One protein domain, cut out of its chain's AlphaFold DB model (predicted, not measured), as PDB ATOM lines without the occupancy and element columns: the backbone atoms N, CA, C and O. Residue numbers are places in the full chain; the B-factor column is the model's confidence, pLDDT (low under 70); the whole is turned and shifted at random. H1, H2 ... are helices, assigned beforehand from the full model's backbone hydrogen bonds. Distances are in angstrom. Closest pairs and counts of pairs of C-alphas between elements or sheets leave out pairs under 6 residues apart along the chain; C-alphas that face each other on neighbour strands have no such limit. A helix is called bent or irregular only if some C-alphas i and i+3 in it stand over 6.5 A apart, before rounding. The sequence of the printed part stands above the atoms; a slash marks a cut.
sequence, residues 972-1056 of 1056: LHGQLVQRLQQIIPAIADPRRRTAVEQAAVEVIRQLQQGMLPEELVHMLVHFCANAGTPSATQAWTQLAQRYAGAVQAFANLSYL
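This is residues 972 to 1056 of the 1056 residues of the protein "WD domain, G-beta repeat family protein" of Leishmania donovani (UniProt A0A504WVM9). Four helices make a small bundle in which H4 folds back on itself, and the five helical rods H1, H2, H4b, H4a and H3 go round in a ring, each touching the next at a shallow tilt. H3 and H4b come near each other across it. The printed part has 85 residues, all helix in class, with H1, H2, H3 and H4 in chain order and no named strand. It is compact and rounded, with a radius of gyration of the C-alphas of 11.6 A and spans of 31 by 26 by 21 A.

Start with H1, residues 972 to 986, which is only just irregular: C-alphas 982 and 985 are 6.6 A apart. It forms a helical hairpin with H2, residues 990 to 1008, at 11 degrees; their closest C-alphas, of Ile 984 and Arg 993, are 6.3 A apart. H1 also touches H3, residues 1014 to 1025, the same way at a shallow tilt of 28 degrees, closest at C-alphas Leu 976 and Val 1021, 5.2 A. H4, residues 1030 to 1055, was assigned as one helix by its hydrogen bonds but is bent, with C-alphas 1042 and 1045 9.0 A apart. Its arm H4a, residues 1030 to 1042, forms a helical hairpin with H3, closest at C-alphas Phe 1023 and Ala 1032, 5.1 A. Its arm H4b, residues 1045 to 1055, is irregular, with C-alphas 1049 and 1052 8.5 A apart. H4b touches H2, opposite ways at 34.8 degrees, a tilt only just shallow; the closest C-alphas, of Ala 999 and Phe 1050, are 4.4 A apart. H2 and H3 are apart. In H2, H3 and H4a every O i to N i+4 pair is within hydrogen-bond range, in H1 9 of 11, and in H4b 1 of 7, beside 5 of 8 O i to N i+3 pairs.

Find C-alpha 972 at (146.615, 146.596, 115.621); from there H1 runs 22.0 A. H2 runs 26.7 A, H3 16.1 A, H4a 18.7 A, and H4b 18.2 A to C-alpha 1055 at (139.328, 155.785, 97.303).

The C-alphas farthest apart, of Ala 988 and Gly 1010, are 31.5 A apart. The printed part has no cut, and the links H1 to H2, H2 to H3 and H3 to H4 are tight. Mean pLDDT of the printed part is 88.4, and no printed residue is under 70.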
ATOM      1  N   LEU A 972     147.207 146.562 116.965       88.44
ATOM      2  CA  LEU A 972     146.615 146.596 115.621       88.44
ATOM      3  C   LEU A 972     145.850 147.904 115.364       88.44
ATOM      4  O   LEU A 972     145.886 148.433 114.253       88.44
ATOM      5  N   HIS A 973     145.205 148.461 116.393       90.69
ATOM      6  CA  HIS A 973     144.466 149.722 116.289       90.69
ATOM      7  C   HIS A 973     145.446 150.884 116.066       90.69
ATOM      8  O   HIS A 973     145.278 151.666 115.129       90.69
ATOM      9  N   GLY A 974     146.528 150.947 116.854       88.69
ATOM     10  CA  GLY A 974     147.607 151.920 116.654       88.69
ATOM     11  C   GLY A 974     148.269 151.794 115.275       88.69
ATOM     12  O   GLY A 974     148.506 152.803 114.608       88.69
ATOM     13  N   GLN A 975     148.492 150.565 114.796       91.12
ATOM     14  CA  GLN A 975     149.039 150.300 113.461       91.12
ATOM     15  C   GLN A 975     148.120 150.805 112.332       91.12
ATOM     16  O   GLN A 975     148.618 151.366 111.354       91.12
ATOM     17  N   LEU A 976     146.795 150.656 112.462       92.69
ATOM     18  CA  LEU A 976     145.836 151.174 111.481       92.69
ATOM     19  C   LEU A 976     145.861 152.707 111.417       92.69
ATOM     20  O   LEU A 976     145.969 153.274 110.330       92.69
ATOM     21  N   VAL A 977     145.837 153.378 112.573       91.56
ATOM     22  CA  VAL A 977     145.903 154.849 112.645       91.56
ATOM     23  C   VAL A 977     147.212 155.372 112.052       91.56
ATOM     24  O   VAL A 977     147.185 156.281 111.222       91.56
ATOM     25  N   GLN A 978     148.344 154.738 112.374       91.31
ATOM     26  CA  GLN A 978     149.648 155.085 111.803       91.31
ATOM     27  C   GLN A 978     149.675 154.938 110.268       91.31
ATOM     28  O   GLN A 978     150.266 155.771 109.581       91.31
ATOM     29  N   ARG A 979     149.024 153.907 109.707       90.25
ATOM     30  CA  ARG A 979     148.919 153.726 108.247       90.25
ATOM     31  C   ARG A 979     148.035 154.786 107.593       90.25
ATOM     32  O   ARG A 979     148.447 155.363 106.591       90.25
ATOM     33  N   LEU A 980     146.874 155.097 108.166       90.75
ATOM     34  CA  LEU A 980     145.990 156.151 107.649       90.75
ATOM     35  C   LEU A 980     146.694 157.523 107.654       90.75
ATOM     36  O   LEU A 980     146.656 158.234 106.650       90.75
ATOM     37  N   GLN A 981     147.429 157.843 108.725       89.81
ATOM     38  CA  GLN A 981     148.255 159.057 108.832       89.81
ATOM     39  C   GLN A 981     149.371 159.143 107.774       89.81
ATOM     40  O   GLN A 981     149.732 160.245 107.364       89.81
ATOM     41  N   GLN A 982     149.904 158.012 107.301       88.62
ATOM     42  CA  GLN A 982     150.914 157.973 106.233       88.62
ATOM     43  C   GLN A 982     150.312 158.130 104.829       88.62
ATOM     44  O   GLN A 982     150.914 158.774 103.973       88.62
ATOM     45  N   ILE A 983     149.146 157.529 104.574       89.62
ATOM     46  CA  ILE A 983     148.587 157.398 103.218       89.62
ATOM     47  C   ILE A 983     147.771 158.634 102.816       89.62
ATOM     48  O   ILE A 983     147.895 159.122 101.692       89.62
ATOM     49  N   ILE A 984     146.956 159.178 103.723       88.50
ATOM     50  CA  ILE A 984     146.002 160.257 103.403       88.50
ATOM     51  C   ILE A 984     146.684 161.533 102.864       88.50
ATOM     52  O   ILE A 984     146.201 162.075 101.863       88.50
ATOM     53  N   PRO A 985     147.835 161.998 103.397       85.69
ATOM     54  CA  PRO A 985     148.556 163.144 102.833       85.69
ATOM     55  C   PRO A 985     149.040 162.956 101.384       85.69
ATOM     56  O   PRO A 985     149.241 163.951 100.683       85.69
ATOM     57  N   ALA A 986     149.210 161.711 100.920       82.75
ATOM     58  CA  ALA A 986     149.685 161.393  99.572       82.75
ATOM     59  C   ALA A 986     148.579 161.434  98.495       82.75
ATOM     60  O   ALA A 986     148.888 161.445  97.303       82.75
ATOM     61  N   ILE A 987     147.297 161.498  98.878       85.38
ATOM     62  CA  ILE A 987     146.168 161.541  97.932       85.38
ATOM     63  C   ILE A 987     146.204 162.860  97.148       85.38
ATOM     64  O   ILE A 987     146.008 163.929  97.726       85.38
ATOM     65  N   ALA A 988     146.443 162.802  95.835       82.06
ATOM     66  CA  ALA A 988     146.648 163.992  95.001       82.06
ATOM     67  C   ALA A 988     145.378 164.840  94.766       82.06
ATOM     68  O   ALA A 988     145.477 166.053  94.608       82.06
ATOM     69  N   ASP A 989     144.194 164.220  94.746       88.56
ATOM     70  CA  ASP A 989     142.897 164.896  94.581       88.56
ATOM     71  C   ASP A 989     142.411 165.450  95.939       88.56
ATOM     72  O   ASP A 989     142.110 164.651  96.835       88.56
ATOM     73  N   PRO A 990     142.287 166.783  96.122       82.31
ATOM     74  CA  PRO A 990     141.874 167.362  97.400       82.31
ATOM     75  C   PRO A 990     140.476 166.925  97.852       82.31
ATOM     76  O   PRO A 990     140.250 166.767  99.048       82.31
ATOM     77  N   ARG A 991     139.540 166.691  96.920       82.94
ATOM     78  CA  ARG A 991     138.160 166.303  97.259       82.94
ATOM     79  C   ARG A 991     138.114 164.872  97.784       82.94
ATOM     80  O   ARG A 991     137.468 164.615  98.798       82.94
ATOM     81  N   ARG A 992     138.853 163.958  97.142       85.38
ATOM     82  CA  ARG A 992     139.029 162.587  97.651       85.38
ATOM     83  C   ARG A 992     139.765 162.586  98.979       85.38
ATOM     84  O   ARG A 992     139.341 161.879  99.883       85.38
ATOM     85  N   ARG A 993     140.818 163.402  99.124       89.75
ATOM     86  CA  ARG A 993     141.571 163.520 100.379       89.75
ATOM     87  C   ARG A 993     140.644 163.856 101.548       89.75
ATOM     88  O   ARG A 993     140.640 163.110 102.517       89.75
ATOM     89  N   THR A 994     139.805 164.889 101.426       87.38
ATOM     90  CA  THR A 994     138.841 165.254 102.481       87.38
ATOM     91  C   THR A 994     137.796 164.159 102.738       87.38
ATOM     92  O   THR A 994     137.481 163.887 103.893       87.38
ATOM     93  N   ALA A 995     137.293 163.482 101.700       87.88
ATOM     94  CA  ALA A 995     136.318 162.395 101.859       87.88
ATOM     95  C   ALA A 995     136.903 161.151 102.563       87.88
ATOM     96  O   ALA A 995     136.224 160.527 103.382       87.88
ATOM     97  N   VAL A 996     138.164 160.807 102.273       91.75
ATOM     98  CA  VAL A 996     138.918 159.738 102.952       91.75
ATOM     99  C   VAL A 996     139.283 160.157 104.377       91.75
ATOM    100  O   VAL A 996     139.160 159.353 105.293       91.75
ATOM    101  N   GLU A 997     139.688 161.411 104.592       90.69
ATOM    102  CA  GLU A 997     140.020 161.959 105.913       90.69
ATOM    103  C   GLU A 997     138.816 161.915 106.867       90.69
ATOM    104  O   GLU A 997     138.954 161.456 107.998       90.69
ATOM    105  N   GLN A 998     137.620 162.280 106.394       88.62
ATOM    106  CA  GLN A 998     136.371 162.137 107.154       88.62
ATOM    107  C   GLN A 998     136.084 160.671 107.526       88.62
ATOM    108  O   GLN A 998     135.797 160.376 108.685       88.62
ATOM    109  N   ALA A 999     136.219 159.740 106.577       91.56
ATOM    110  CA  ALA A 999     136.011 158.313 106.837       91.56
ATOM    111  C   ALA A 999     137.082 157.701 107.764       91.56
ATOM    112  O   ALA A 999     136.784 156.805 108.549       91.56
ATOM    113  N   ALA A1000     138.317 158.204 107.726       91.81
ATOM    114  CA  ALA A1000     139.387 157.790 108.628       91.81
ATOM    115  C   ALA A1000     139.188 158.317 110.060       91.81
ATOM    116  O   ALA A1000     139.449 157.587 111.015       91.81
ATOM    117  N   VAL A1001     138.669 159.541 110.220       91.50
ATOM    118  CA  VAL A1001     138.221 160.067 111.523       91.50
ATOM    119  C   VAL A1001     137.057 159.235 112.074       91.50
ATOM    120  O   VAL A1001     137.056 158.916 113.261       91.50
ATOM    121  N   GLU A1002     136.118 158.804 111.229       90.06
ATOM    122  CA  GLU A1002     135.023 157.913 111.637       90.06
ATOM    123  C   GLU A1002     135.525 156.519 112.065       90.06
ATOM    124  O   GLU A1002     135.124 156.025 113.118       90.06
ATOM    125  N   VAL A1003     136.477 155.913 111.340       90.12
ATOM    126  CA  VAL A1003     137.144 154.674 111.792       90.12
ATOM    127  C   VAL A1003     137.846 154.881 113.134       90.12
ATOM    128  O   VAL A1003     137.675 154.064 114.033       90.12
ATOM    129  N   ILE A1004     138.585 155.980 113.321       89.19
ATOM    130  CA  ILE A1004     139.228 156.313 114.603       89.19
ATOM    131  C   ILE A1004     138.198 156.414 115.736       89.19
ATOM    132  O   ILE A1004     138.411 155.840 116.806       89.19
ATOM    133  N   ARG A1005     137.062 157.079 115.494       89.06
ATOM    134  CA  ARG A1005     135.956 157.201 116.454       89.06
ATOM    135  C   ARG A1005     135.393 155.828 116.839       89.06
ATOM    136  O   ARG A1005     135.175 155.565 118.020       89.06
ATOM    137  N   GLN A1006     135.207 154.932 115.869       90.19
ATOM    138  CA  GLN A1006     134.728 153.567 116.116       90.19
ATOM    139  C   GLN A1006     135.773 152.677 116.817       90.19
ATOM    140  O   GLN A1006     135.402 151.889 117.688       90.19
ATOM    141  N   LEU A1007     137.073 152.837 116.522       89.06
ATOM    142  CA  LEU A1007     138.171 152.170 117.243       89.06
ATOM    143  C   LEU A1007     138.233 152.604 118.716       89.06
ATOM    144  O   LEU A1007     138.474 151.767 119.583       89.06
ATOM    145  N   GLN A1008     138.012 153.892 119.006       85.19
ATOM    146  CA  GLN A1008     137.961 154.428 120.376       85.19
ATOM    147  C   GLN A1008     136.734 153.934 121.157       85.19
ATOM    148  O   GLN A1008     136.806 153.781 122.372       85.19
ATOM    149  N   GLN A1009     135.624 153.655 120.467       85.25
ATOM    150  CA  GLN A1009     134.399 153.106 121.062       85.25
ATOM    151  C   GLN A1009     134.369 151.567 121.130       85.25
ATOM    152  O   GLN A1009     133.391 151.007 121.614       85.25
ATOM    153  N   GLY A1010     135.402 150.868 120.640       84.94
ATOM    154  CA  GLY A1010     135.436 149.397 120.608       84.94
ATOM    155  C   GLY A1010     134.429 148.753 119.641       84.94
ATOM    156  O   GLY A1010     134.161 147.561 119.743       84.94
ATOM    157  N   MET A1011     133.877 149.524 118.697       84.75
ATOM    158  CA  MET A1011     132.789 149.097 117.799       84.75
ATOM    159  C   MET A1011     133.253 148.212 116.626       84.75
ATOM    160  O   MET A1011     132.424 147.651 115.911       84.75
ATOM    161  N   LEU A1012     134.566 148.095 116.404       86.12
ATOM    162  CA  LEU A1012     135.166 147.334 115.304       86.12
ATOM    163  C   LEU A1012     135.820 146.044 115.839       86.12
ATOM    164  O   LEU A1012     136.730 146.145 116.662       86.12
ATOM    165  N   PRO A1013     135.423 144.841 115.376       88.69
ATOM    166  CA  PRO A1013     136.066 143.592 115.785       88.69
ATOM    167  C   PRO A1013     137.488 143.479 115.211       88.69
ATOM    168  O   PRO A1013     137.734 143.886 114.074       88.69
ATOM    169  N   GLU A1014     138.423 142.869 115.951       87.50
ATOM    170  CA  GLU A1014     139.845 142.840 115.559       87.50
ATOM    171  C   GLU A1014     140.112 142.180 114.192       87.50
ATOM    172  O   GLU A1014     141.021 142.615 113.488       87.50
ATOM    173  N   GLU A1015     139.303 141.208 113.744       89.56
ATOM    174  CA  GLU A1015     139.404 140.667 112.374       89.56
ATOM    175  C   GLU A1015     139.189 141.745 111.297       89.56
ATOM    176  O   GLU A1015     139.908 141.785 110.297       89.56
ATOM    177  N   LEU A1016     138.215 142.640 111.501       92.12
ATOM    178  CA  LEU A1016     137.930 143.747 110.590       92.12
ATOM    179  C   LEU A1016     139.058 144.784 110.634       92.12
ATOM    180  O   LEU A1016     139.487 145.256 109.583       92.12
ATOM    181  N   VAL A1017     139.598 145.080 111.820       92.12
ATOM    182  CA  VAL A1017     140.765 145.968 111.971       92.12
ATOM    183  C   VAL A1017     141.995 145.380 111.273       92.12
ATOM    184  O   VAL A1017     142.666 146.085 110.524       92.12
ATOM    185  N   HIS A1018     142.258 144.079 111.423       92.50
ATOM    186  CA  HIS A1018     143.353 143.386 110.742       92.50
ATOM    187  C   HIS A1018     143.197 143.419 109.209       92.50
ATOM    188  O   HIS A1018     144.165 143.674 108.489       92.50
ATOM    189  N   MET A1019     141.977 143.240 108.685       91.00
ATOM    190  CA  MET A1019     141.711 143.404 107.251       91.00
ATOM    191  C   MET A1019     141.827 144.860 106.777       91.00
ATOM    192  O   MET A1019     142.334 145.085 105.681       91.00
ATOM    193  N   LEU A1020     141.437 145.851 107.588       92.75
ATOM    194  CA  LEU A1020     141.652 147.273 107.287       92.75
ATOM    195  C   LEU A1020     143.148 147.629 107.265       92.75
ATOM    196  O   LEU A1020     143.580 148.361 106.376       92.75
ATOM    197  N   VAL A1021     143.960 147.066 108.170       93.44
ATOM    198  CA  VAL A1021     145.430 147.192 108.137       93.44
ATOM    199  C   VAL A1021     145.995 146.567 106.860       93.44
ATOM    200  O   VAL A1021     146.821 147.197 106.200       93.44
ATOM    201  N   HIS A1022     145.532 145.375 106.468       91.44
ATOM    202  CA  HIS A1022     145.955 144.724 105.223       91.44
ATOM    203  C   HIS A1022     145.534 145.510 103.970       91.44
ATOM    204  O   HIS A1022     146.317 145.630 103.030       91.44
ATOM    205  N   PHE A1023     144.329 146.085 103.953       94.31
ATOM    206  CA  PHE A1023     143.861 146.974 102.889       94.31
ATOM    207  C   PHE A1023     144.757 148.218 102.779       94.31
ATOM    208  O   PHE A1023     145.355 148.449 101.730       94.31
ATOM    209  N   CYS A1024     144.951 148.950 103.881       91.25
ATOM    210  CA  CYS A1024     145.794 150.150 103.910       91.25
ATOM    211  C   CYS A1024     147.258 149.847 103.545       91.25
ATOM    212  O   CYS A1024     147.904 150.642 102.868       91.25
ATOM    213  N   ALA A1025     147.795 148.692 103.946       88.69
ATOM    214  CA  ALA A1025     149.153 148.276 103.586       88.69
ATOM    215  C   ALA A1025     149.350 148.036 102.075       88.69
ATOM    216  O   ALA A1025     150.490 148.076 101.615       88.69
ATOM    217  N   ASN A1026     148.266 147.813 101.324       89.06
ATOM    218  CA  ASN A1026     148.263 147.541  99.885       89.06
ATOM    219  C   ASN A1026     147.616 148.668  99.049       89.06
ATOM    220  O   ASN A1026     147.361 148.454  97.860       89.06
ATOM    221  N   ALA A1027     147.323 149.834  99.641       87.00
ATOM    222  CA  ALA A1027     146.656 150.962  98.977       87.00
ATOM    223  C   ALA A1027     147.317 151.331  97.630       87.00
ATOM    224  O   ALA A1027     148.538 151.249  97.471       87.00
ATOM    225  N   GLY A1028     146.507 151.701  96.639       82.94
ATOM    226  CA  GLY A1028     146.934 151.958  95.262       82.94
ATOM    227  C   GLY A1028     147.259 150.714  94.419       82.94
ATOM    228  O   GLY A1028     147.638 150.863  93.257       82.94
ATOM    229  N   THR A1029     147.116 149.491  94.949       89.38
ATOM    230  CA  THR A1029     147.346 148.237  94.198       89.38
ATOM    231  C   THR A1029     146.036 147.492  93.895       89.38
ATOM    232  O   THR A1029     145.081 147.587  94.669       89.38
ATOM    233  N   PRO A1030     145.971 146.649  92.842       85.44
ATOM    234  CA  PRO A1030     144.802 145.793  92.600       85.44
ATOM    235  C   PRO A1030     144.524 144.789  93.738       85.44
ATOM    236  O   PRO A1030     143.401 144.299  93.865       85.44
ATOM    237  N   SER A1031     145.511 144.502  94.602       85.19
ATOM    238  CA  SER A1031     145.302 143.679  95.798       85.19
ATOM    239  C   SER A1031     144.451 144.399  96.850       85.19
ATOM    240  O   SER A1031     143.601 143.765  97.473       85.19
ATOM    241  N   ALA A1032     144.582 145.726  96.992       89.31
ATOM    242  CA  ALA A1032     143.682 146.509  97.840       89.31
ATOM    243  C   ALA A1032     142.238 146.482  97.322       89.31
ATOM    244  O   ALA A1032     141.321 146.321  98.121       89.31
ATOM    245  N   THR A1033     142.011 146.521  96.004       89.06
ATOM    246  CA  THR A1033     140.658 146.377  95.431       89.06
ATOM    247  C   THR A1033     140.030 145.020  95.782       89.06
ATOM    248  O   THR A1033     138.859 144.951  96.169       89.06
ATOM    249  N   GLN A1034     140.808 143.931  95.707       88.31
ATOM    250  CA  GLN A1034     140.357 142.597  96.120       88.31
ATOM    251  C   GLN A1034     140.090 142.516  97.633       88.31
ATOM    252  O   GLN A1034     139.045 142.006  98.040       88.31
ATOM    253  N   ALA A1035     140.993 143.054  98.460       88.62
ATOM    254  CA  ALA A1035     140.841 143.091  99.913       88.62
ATOM    255  C   ALA A1035     139.603 143.903 100.329       88.62
ATOM    256  O   ALA A1035     138.798 143.421 101.122       88.62
ATOM    257  N   TRP A1036     139.389 145.085  99.740       93.06
ATOM    258  CA  TRP A1036     138.200 145.907  99.976       93.06
ATOM    259  C   TRP A1036     136.909 145.187  99.578       93.06
ATOM    260  O   TRP A1036     135.927 145.238 100.311       93.06
ATOM    261  N   THR A1037     136.911 144.455  98.457       89.75
ATOM    262  CA  THR A1037     135.743 143.673  98.015       89.75
ATOM    263  C   THR A1037     135.385 142.572  99.018       89.75
ATOM    264  O   THR A1037     134.216 142.420  99.366       89.75
ATOM    265  N   GLN A1038     136.376 141.848  99.549       88.94
ATOM    266  CA  GLN A1038     136.162 140.833 100.594       88.94
ATOM    267  C   GLN A1038     135.686 141.454 101.919       88.94
ATOM    268  O   GLN A1038     134.794 140.923 102.581       88.94
ATOM    269  N   LEU A1039     136.258 142.600 102.289       90.81
ATOM    270  CA  LEU A1039     135.948 143.351 103.505       90.81
ATOM    271  C   LEU A1039     134.507 143.896 103.461       90.81
ATOM    272  O   LEU A1039     133.745 143.700 104.410       90.81
ATOM    273  N   ALA A1040     134.092 144.464 102.325       87.62
ATOM    274  CA  ALA A1040     132.725 144.914 102.069       87.62
ATOM    275  C   ALA A1040     131.714 143.755 102.002       87.62
ATOM    276  O   ALA A1040     130.603 143.899 102.501       87.62
ATOM    277  N   GLN A1041     132.086 142.592 101.451       87.56
ATOM    278  CA  GLN A1041     131.226 141.400 101.454       87.56
ATOM    279  C   GLN A1041     131.009 140.833 102.866       87.56
ATOM    280  O   GLN A1041     129.893 140.441 103.199       87.56
ATOM    281  N   ARG A1042     132.053 140.792 103.705       88.00
ATOM    282  CA  ARG A1042     131.996 140.175 105.045       88.00
ATOM    283  C   ARG A1042     131.459 141.111 106.140       88.00
ATOM    284  O   ARG A1042     130.902 140.617 107.114       88.00
ATOM    285  N   TYR A1043     131.594 142.433 105.988       87.62
ATOM    286  CA  TYR A1043     131.218 143.431 107.008       87.62
ATOM    287  C   TYR A1043     130.386 144.606 106.452       87.62
ATOM    288  O   TYR A1043     130.482 145.727 106.954       87.62
ATOM    289  N   ALA A1044     129.549 144.358 105.435       82.06
ATOM    290  CA  ALA A1044     128.789 145.368 104.680       82.06
ATOM    291  C   ALA A1044     128.190 146.515 105.524       82.06
ATOM    292  O   ALA A1044     128.388 147.683 105.191       82.06
ATOM    293  N   GLY A1045     127.500 146.200 106.627       80.31
ATOM    294  CA  GLY A1045     126.852 147.201 107.486       80.31
ATOM    295  C   GLY A1045     127.821 148.128 108.233       80.31
ATOM    296  O   GLY A1045     127.543 149.314 108.359       80.31
ATOM    297  N   ALA A1046     128.980 147.628 108.674       81.00
ATOM    298  CA  ALA A1046     129.996 148.465 109.322       81.00
ATOM    299  C   ALA A1046     130.719 149.354 108.295       81.00
ATOM    300  O   ALA A1046     130.951 150.537 108.536       81.00
ATOM    301  N   VAL A1047     131.022 148.793 107.119       85.00
ATOM    302  CA  VAL A1047     131.786 149.466 106.055       85.00
ATOM    303  C   VAL A1047     131.049 150.672 105.468       85.00
ATOM    304  O   VAL A1047     131.705 151.617 105.036       85.00
ATOM    305  N   GLN A1048     129.711 150.695 105.492       85.56
ATOM    306  CA  GLN A1048     128.926 151.842 105.011       85.56
ATOM    307  C   GLN A1048     129.314 153.167 105.690       85.56
ATOM    308  O   GLN A1048     129.405 154.184 105.004       85.56
ATOM    309  N   ALA A1049     129.622 153.158 106.993       83.25
ATOM    310  CA  ALA A1049     129.985 154.365 107.743       83.25
ATOM    311  C   ALA A1049     131.301 155.017 107.269       83.25
ATOM    312  O   ALA A1049     131.485 156.223 107.411       83.25
ATOM    313  N   PHE A1050     132.209 154.235 106.678       89.81
ATOM    314  CA  PHE A1050     133.522 154.688 106.206       89.81
ATOM    315  C   PHE A1050     133.802 154.271 104.751       89.81
ATOM    316  O   PHE A1050     134.954 154.104 104.342       89.81
ATOM    317  N   ALA A1051     132.749 154.151 103.934       89.69
ATOM    318  CA  ALA A1051     132.831 153.651 102.560       89.69
ATOM    319  C   ALA A1051     133.781 154.462 101.653       89.69
ATOM    320  O   ALA A1051     134.350 153.910 100.712       89.69
ATOM    321  N   ASN A1052     134.022 155.742 101.961       90.69
ATOM    322  CA  ASN A1052     134.973 156.592 101.234       90.69
ATOM    323  C   ASN A1052     136.438 156.128 101.356       90.69
ATOM    324  O   ASN A1052     137.256 156.550 100.544       90.69
ATOM    325  N   LEU A1053     136.789 155.237 102.298       89.88
ATOM    326  CA  LEU A1053     138.117 154.601 102.307       89.88
ATOM    327  C   LEU A1053     138.380 153.765 101.037       89.88
ATOM    328  O   LEU A1053     139.537 153.519 100.720       89.88
ATOM    329  N   SER A1054     137.346 153.418 100.258       88.81
ATOM    330  CA  SER A1054     137.469 152.804  98.922       88.81
ATOM    331  C   SER A1054     138.176 153.667  97.861       88.81
ATOM    332  O   SER A1054     138.437 153.181  96.762       88.81
ATOM    333  N   TYR A1055     138.488 154.935  98.157       86.69
ATOM    334  CA  TYR A1055     139.328 155.785  97.303       86.69
ATOM    335  C   TYR A1055     140.846 155.591  97.517       86.69
ATOM    336  O   TYR A1055     141.622 156.295  96.861       86.69
ATOM    337  N   LEU A1056     141.256 154.687  98.421       84.25
ATOM    338  CA  LEU A1056     142.643 154.265  98.676       84.25
ATOM    339  C   LEU A1056     143.056 153.046  97.832       84.25
ATOM    340  O   LEU A1056     144.233 153.033  97.410       84.25
TER     341      LEU A1056